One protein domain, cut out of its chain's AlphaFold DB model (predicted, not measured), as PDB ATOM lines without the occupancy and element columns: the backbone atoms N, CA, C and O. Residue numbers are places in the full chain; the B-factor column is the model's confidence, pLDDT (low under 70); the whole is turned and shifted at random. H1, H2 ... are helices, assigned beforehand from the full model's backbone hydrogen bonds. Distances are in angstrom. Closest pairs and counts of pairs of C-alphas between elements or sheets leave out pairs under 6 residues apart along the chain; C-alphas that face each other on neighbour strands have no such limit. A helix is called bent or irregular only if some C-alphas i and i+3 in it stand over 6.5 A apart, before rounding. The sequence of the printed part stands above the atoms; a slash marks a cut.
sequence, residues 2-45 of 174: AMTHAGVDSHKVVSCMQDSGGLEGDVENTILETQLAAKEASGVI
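This is residues 2 to 45 of the 174 residues of the protein "Hypothetical protein" of Thalassionema nitzschioides (UniProt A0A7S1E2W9). H3, the longest helix, is one arm of an open V, and H2 is the other; the loop of residues 20 to 29 folds round at the foot between them, and the short H1 sits past the outer end of H2. The contacts between the helices are few, and no helix touches another; residues 4 to 9 stick out on one side and residues 37 to 43 on the other. The printed part has 44 residues with three named helices, in the order H1, H2, H3 along the chain, and no named strand; the class is all helix. It is only just loose, close to extended, with a radius of gyration of the C-alphas of 13.4 A, and its outline is flat, spanning 35 by 25 by 12 A.

H3, residues 30 to 41, is the longest helix by residues, and it touches no helix. It is near H2, residues 10 to 19: no pair of their C-alphas is within 8 A, but 5 pairs are within 10 A. The link between H2 and H3 has 10 residues and is short. H1, residues 2 to 5, is close to H2 but not clearly touching it, with 2 pairs of C-alphas within 8 A. Their closest C-alphas are those of Met 3 and Ser 10, 6.5 A apart, and the two centres are 14.8 A apart. The link of 4 residues between H1 and H2 is tight. H1 and H3 are apart. In H2 and H3 every pair of O of residue i and N of residue i+4 is within hydrogen-bond range; H1 is too short for such a pair, and its 1 pair of O of residue i and N of residue i+3 is within range.

H3 runs from Thr 30 to Ala 41, 16.5 A from first to last C-alpha, and C-alpha 41 is at (36.342, -9.950, -28.976). H2 runs from Ser 10, with its C-alpha at (8.734, -8.960, -15.383), to Asp 19, 14.2 A from first to last C-alpha. H1 runs from Ala 2 to His 5, 5.3 A from first to last C-alpha, and C-alpha 2 is at (7.812, -17.785, -19.808). No helix is bent or irregular.

The two C-alphas farthest apart are those of Thr 4 and Gly 43, at 35.0 A, and the C-alphas of Ala 2 and Ile 45, the first and last printed, are 29.9 A apart. Residues 4 to 9 stand free, and so do residues 37 to 43, of which 37 to 41 belong to H3. Without these stretches the body has 31 residues and spans 32 by 23 by 12 A. The printed part has no cut, and no link is long. The mean pLDDT of the printed part is 93.1, and no printed residue is under 70.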
ATOM      1  N   ALA A   2       6.486 -17.202 -20.037       90.69
ATOM      2  CA  ALA A   2       7.812 -17.785 -19.808       90.69
ATOM      3  C   ALA A   2       8.499 -17.178 -18.572       90.69
ATOM      4  O   ALA A   2       9.111 -17.907 -17.792       90.69
ATOM      5  N   MET A   3       8.329 -15.869 -18.348       92.12
ATOM      6  CA  MET A   3       8.916 -15.163 -17.201       92.12
ATOM      7  C   MET A   3       8.337 -15.654 -15.869       92.12
ATOM      8  O   MET A   3       9.087 -15.945 -14.940       92.12
ATOM      9  N   THR A   4       7.017 -15.853 -15.793       91.69
ATOM     10  CA  THR A   4       6.360 -16.385 -14.589       91.69
ATOM     11  C   THR A   4       6.798 -17.814 -14.269       91.69
ATOM     12  O   THR A   4       7.032 -18.133 -13.108       91.69
ATOM     13  N   HIS A   5       6.938 -18.678 -15.282       94.44
ATOM     14  CA  HIS A   5       7.382 -20.061 -15.075       94.44
ATOM     15  C   HIS A   5       8.836 -20.135 -14.588       94.44
ATOM     16  O   HIS A   5       9.164 -20.978 -13.759       94.44
ATOM     17  N   ALA A   6       9.684 -19.219 -15.060       95.06
ATOM     18  CA  ALA A   6      11.071 -19.096 -14.625       95.06
ATOM     19  C   ALA A   6      11.240 -18.371 -13.271       95.06
ATOM     20  O   ALA A   6      12.363 -18.263 -12.786       95.06
ATOM     21  N   GLY A   7      10.163 -17.853 -12.662       95.00
ATOM     22  CA  GLY A   7      10.239 -17.069 -11.422       95.00
ATOM     23  C   GLY A   7      10.930 -15.710 -11.590       95.00
ATOM     24  O   GLY A   7      11.484 -15.177 -10.630       95.00
ATOM     25  N   VAL A   8      10.929 -15.158 -12.806       95.75
ATOM     26  CA  VAL A   8      11.556 -13.874 -13.138       95.75
ATOM     27  C   VAL A   8      10.541 -12.743 -12.986       95.75
ATOM     28  O   VAL A   8       9.420 -12.822 -13.484       95.75
ATOM     29  N   ASP A   9      10.954 -11.667 -12.317       96.19
ATOM     30  CA  ASP A   9      10.152 -10.453 -12.146       96.19
ATOM     31  C   ASP A   9      10.109  -9.643 -13.450       96.19
ATOM     32  O   ASP A   9      11.090  -9.003 -13.843       96.19
ATOM     33  N   SER A  10       8.952  -9.655 -14.114       93.94
ATOM     34  CA  SER A  10       8.734  -8.960 -15.383       93.94
ATOM     35  C   SER A  10       8.933  -7.447 -15.278       93.94
ATOM     36  O   SER A  10       9.403  -6.835 -16.234       93.94
ATOM     37  N   HIS A  11       8.625  -6.829 -14.133       94.56
ATOM     38  CA  HIS A  11       8.779  -5.380 -13.975       94.56
ATOM     39  C   HIS A  11      10.248  -4.969 -13.992       94.56
ATOM     40  O   HIS A  11      10.603  -3.971 -14.619       94.56
ATOM     41  N   LYS A  12      11.118  -5.769 -13.370       95.19
ATOM     42  CA  LYS A  12      12.567  -5.525 -13.399       95.19
ATOM     43  C   LYS A  12      13.149  -5.691 -14.795       95.19
ATOM     44  O   LYS A  12      14.010  -4.909 -15.179       95.19
ATOM     45  N   VAL A  13      12.670  -6.676 -15.557       93.94
ATOM     46  CA  VAL A  13      13.108  -6.876 -16.947       93.94
ATOM     47  C   VAL A  13      12.702  -5.686 -17.813       93.94
ATOM     48  O   VAL A  13      13.536  -5.159 -18.542       93.94
ATOM     49  N   VAL A  14      11.458  -5.215 -17.695       93.25
ATOM     50  CA  VAL A  14      10.976  -4.047 -18.450       93.25
ATOM     51  C   VAL A  14      11.746  -2.780 -18.084       93.25
ATOM     52  O   VAL A  14      12.178  -2.075 -18.993       93.25
ATOM     53  N   SER A  15      11.982  -2.532 -16.789       94.81
ATOM     54  CA  SER A  15      12.820  -1.409 -16.345       94.81
ATOM     55  C   SER A  15      14.217  -1.504 -16.954       94.81
ATOM     56  O   SER A  15      14.656  -0.570 -17.604       94.81
ATOM     57  N   CYS A  16      14.871  -2.667 -16.856       95.19
ATOM     58  CA  CYS A  16      16.205  -2.885 -17.415       95.19
ATOM     59  C   CYS A  16      16.260  -2.610 -18.927       95.19
ATOM     60  O   CYS A  16      17.180  -1.945 -19.401       95.19
ATOM     61  N   MET A  17      15.263  -3.074 -19.690       94.38
ATOM     62  CA  MET A  17      15.193  -2.805 -21.130       94.38
ATOM     63  C   MET A  17      15.064  -1.307 -21.426       94.38
ATOM     64  O   MET A  17      15.734  -0.816 -22.331       94.38
ATOM     65  N   GLN A  18      14.241  -0.581 -20.664       93.62
ATOM     66  CA  GLN A  18      14.074   0.869 -20.804       93.62
ATOM     67  C   GLN A  18      15.348   1.629 -20.422       93.62
ATOM     68  O   GLN A  18      15.821   2.450 -21.206       93.62
ATOM     69  N   ASP A  19      15.939   1.295 -19.277       94.88
ATOM     70  CA  ASP A  19      17.162   1.916 -18.754       94.88
ATOM     71  C   ASP A  19      18.359   1.714 -19.695       94.88
ATOM     72  O   ASP A  19      19.264   2.545 -19.753       94.88
ATOM     73  N   SER A  20      18.354   0.623 -20.466       94.81
ATOM     74  CA  SER A  20      19.437   0.291 -21.393       94.81
ATOM     75  C   SER A  20      19.364   1.026 -22.726       94.81
ATOM     76  O   SER A  20      20.320   0.910 -23.481       94.81
ATOM     77  N   GLY A  21      18.274   1.742 -23.024       93.56
ATOM     78  CA  GLY A  21      18.037   2.404 -24.315       93.56
ATOM     79  C   GLY A  21      16.639   2.156 -24.890       93.56
ATOM     80  O   GLY A  21      16.265   2.754 -25.890       93.56
ATOM     81  N   GLY A  22      15.827   1.307 -24.257       92.62
ATOM     82  CA  GLY A  22      14.474   1.008 -24.717       92.62
ATOM     83  C   GLY A  22      14.433   0.103 -25.948       92.62
ATOM     84  O   GLY A  22      15.418  -0.528 -26.332       92.62
ATOM     85  N   LEU A  23      13.236  -0.012 -26.525       89.00
ATOM     86  CA  LEU A  23      12.939  -0.865 -27.684       89.00
ATOM     87  C   LEU A  23      12.609  -0.050 -28.944       89.00
ATOM     88  O   LEU A  23      12.369  -0.627 -30.001       89.00
ATOM     89  N   GLU A  24      12.537   1.275 -28.820       88.69
ATOM     90  CA  GLU A  24      12.036   2.179 -29.850       88.69
ATOM     91  C   GLU A  24      12.975   3.370 -30.023       88.69
ATOM     92  O   GLU A  24      13.556   3.866 -29.060       88.69
ATOM     93  N   GLY A  25      13.052   3.870 -31.257       86.31
ATOM     94  CA  GLY A  25      13.912   4.993 -31.614       86.31
ATOM     95  C   GLY A  25      15.333   4.578 -31.994       86.31
ATOM     96  O   GLY A  25      15.731   3.426 -31.857       86.31
ATOM     97  N   ASP A  26      16.080   5.546 -32.523       88.56
ATOM     98  CA  ASP A  26      17.487   5.406 -32.912       88.56
ATOM     99  C   ASP A  26      18.373   5.926 -31.774       88.56
ATOM    100  O   ASP A  26      18.903   7.037 -31.812       88.56
ATOM    101  N   VAL A  27      18.400   5.163 -30.683       91.75
ATOM    102  CA  VAL A  27      19.173   5.462 -29.474       91.75
ATOM    103  C   VAL A  27      20.086   4.286 -29.155       91.75
ATOM    104  O   VAL A  27      19.734   3.129 -29.379       91.75
ATOM    105  N   GLU A  28      21.278   4.584 -28.644       92.44
ATOM    106  CA  GLU A  28      22.266   3.560 -28.307       92.44
ATOM    107  C   GLU A  28      21.740   2.650 -27.190       92.44
ATOM    108  O   GLU A  28      21.297   3.132 -26.143       92.44
ATOM    109  N   ASN A  29      21.817   1.330 -27.398       95.31
ATOM    110  CA  ASN A  29      21.472   0.356 -26.372       95.31
ATOM    111  C   ASN A  29      22.738  -0.181 -25.693       95.31
ATOM    112  O   ASN A  29      23.447  -1.020 -26.243       95.31
ATOM    113  N   THR A  30      22.998   0.273 -24.469       95.88
ATOM    114  CA  THR A  30      24.258   0.002 -23.749       95.88
ATOM    115  C   THR A  30      24.540  -1.490 -23.542       95.88
ATOM    116  O   THR A  30      25.689  -1.938 -23.640       95.88
ATOM    117  N   ILE A  31      23.499  -2.290 -23.289       95.75
ATOM    118  CA  ILE A  31      23.629  -3.744 -23.140       95.75
ATOM    119  C   ILE A  31      23.945  -4.386 -24.491       95.75
ATOM    120  O   ILE A  31      24.826  -5.247 -24.559       95.75
ATOM    121  N   LEU A  32      23.252  -3.978 -25.555       94.38
ATOM    122  CA  LEU A  32      23.477  -4.512 -26.895       94.38
ATOM    123  C   LEU A  32      24.894  -4.208 -27.388       94.38
ATOM    124  O   LEU A  32      25.573  -5.123 -27.855       94.38
ATOM    125  N   GLU A  33      25.372  -2.976 -27.218       95.00
ATOM    126  CA  GLU A  33      26.734  -2.586 -27.605       95.00
ATOM    127  C   GLU A  33      27.789  -3.402 -26.855       95.00
ATOM    128  O   GLU A  33      28.729  -3.938 -27.451       95.00
ATOM    129  N   THR A  34      27.584  -3.613 -25.551       96.38
ATOM    130  CA  THR A  34      28.467  -4.473 -24.749       96.38
ATOM    131  C   THR A  34      28.487  -5.914 -25.278       96.38
ATOM    132  O   THR A  34      29.548  -6.542 -25.344       96.38
ATOM    133  N   GLN A  35      27.336  -6.454 -25.687       94.88
ATOM    134  CA  GLN A  35      27.243  -7.802 -26.259       94.88
ATOM    135  C   GLN A  35      27.894  -7.899 -27.645       94.88
ATOM    136  O   GLN A  35      28.557  -8.900 -27.934       94.88
ATOM    137  N   LEU A  36      27.747  -6.875 -28.490       94.56
ATOM    138  CA  LEU A  36      28.387  -6.809 -29.806       94.56
ATOM    139  C   LEU A  36      29.913  -6.752 -29.680       94.56
ATOM    140  O   LEU A  36      30.602  -7.542 -30.332       94.56
ATOM    141  N   ALA A  37      30.433  -5.919 -28.776       95.44
ATOM    142  CA  ALA A  37      31.862  -5.855 -28.484       95.44
ATOM    143  C   ALA A  37      32.397  -7.200 -27.953       95.44
ATOM    144  O   ALA A  37      33.449  -7.673 -28.389       95.44
ATOM    145  N   ALA A  38      31.657  -7.868 -27.061       93.50
ATOM    146  CA  ALA A  38      32.036  -9.186 -26.544       93.50
ATOM    147  C   ALA A  38      32.016 -10.281 -27.629       93.50
ATOM    148  O   ALA A  38      32.889 -11.157 -27.648       93.50
ATOM    149  N   LYS A  39      31.044 -10.230 -28.550       92.94
ATOM    150  CA  LYS A  39      30.960 -11.124 -29.714       92.94
ATOM    151  C   LYS A  39      32.187 -10.960 -30.616       92.94
ATOM    152  O   LYS A  39      32.793 -11.966 -30.997       92.94
ATOM    153  N   GLU A  40      32.560  -9.721 -30.930       92.12
ATOM    154  CA  GLU A  40      33.731  -9.415 -31.758       92.12
ATOM    155  C   GLU A  40      35.036  -9.839 -31.070       92.12
ATOM    156  O   GLU A  40      35.847 -10.544 -31.674       92.12
ATOM    157  N   ALA A  41      35.190  -9.532 -29.778       92.75
ATOM    158  CA  ALA A  41      36.342  -9.950 -28.976       92.75
ATOM    159  C   ALA A  41      36.490 -11.480 -28.882       92.75
ATOM    160  O   ALA A  41      37.602 -11.996 -28.776       92.75
ATOM    161  N   SER A  42      35.378 -12.217 -28.962       90.12
ATOM    162  CA  SER A  42      35.366 -13.685 -28.992       90.12
ATOM    163  C   SER A  42      35.640 -14.271 -30.387       90.12
ATOM    164  O   SER A  42      35.649 -15.492 -30.546       90.12
ATOM    165  N   GLY A  43      35.839 -13.431 -31.412       89.19
ATOM    166  CA  GLY A  43      36.105 -13.848 -32.793       89.19
ATOM    167  C   GLY A  43      34.893 -14.444 -33.517       89.19
ATOM    168  O   GLY A  43      35.049 -15.153 -34.515       89.19
ATOM    169  N   VAL A  44      33.676 -14.196 -33.021       89.62
ATOM    170  CA  VAL A  44      32.447 -14.757 -33.592       89.62
ATOM    171  C   VAL A  44      31.978 -13.894 -34.761       89.62
ATOM    172  O   VAL A  44      31.372 -12.843 -34.575       89.62
ATOM    173  N   ILE A  45      32.217 -14.364 -35.986       87.19
ATOM    174  CA  ILE A  45      31.813 -13.664 -37.219       87.19
ATOM    175  C   ILE A  45      30.496 -14.180 -37.819       87.19
ATOM    176  O   ILE A  45      29.791 -13.430 -38.487       87.19
TER     177      ILE A  45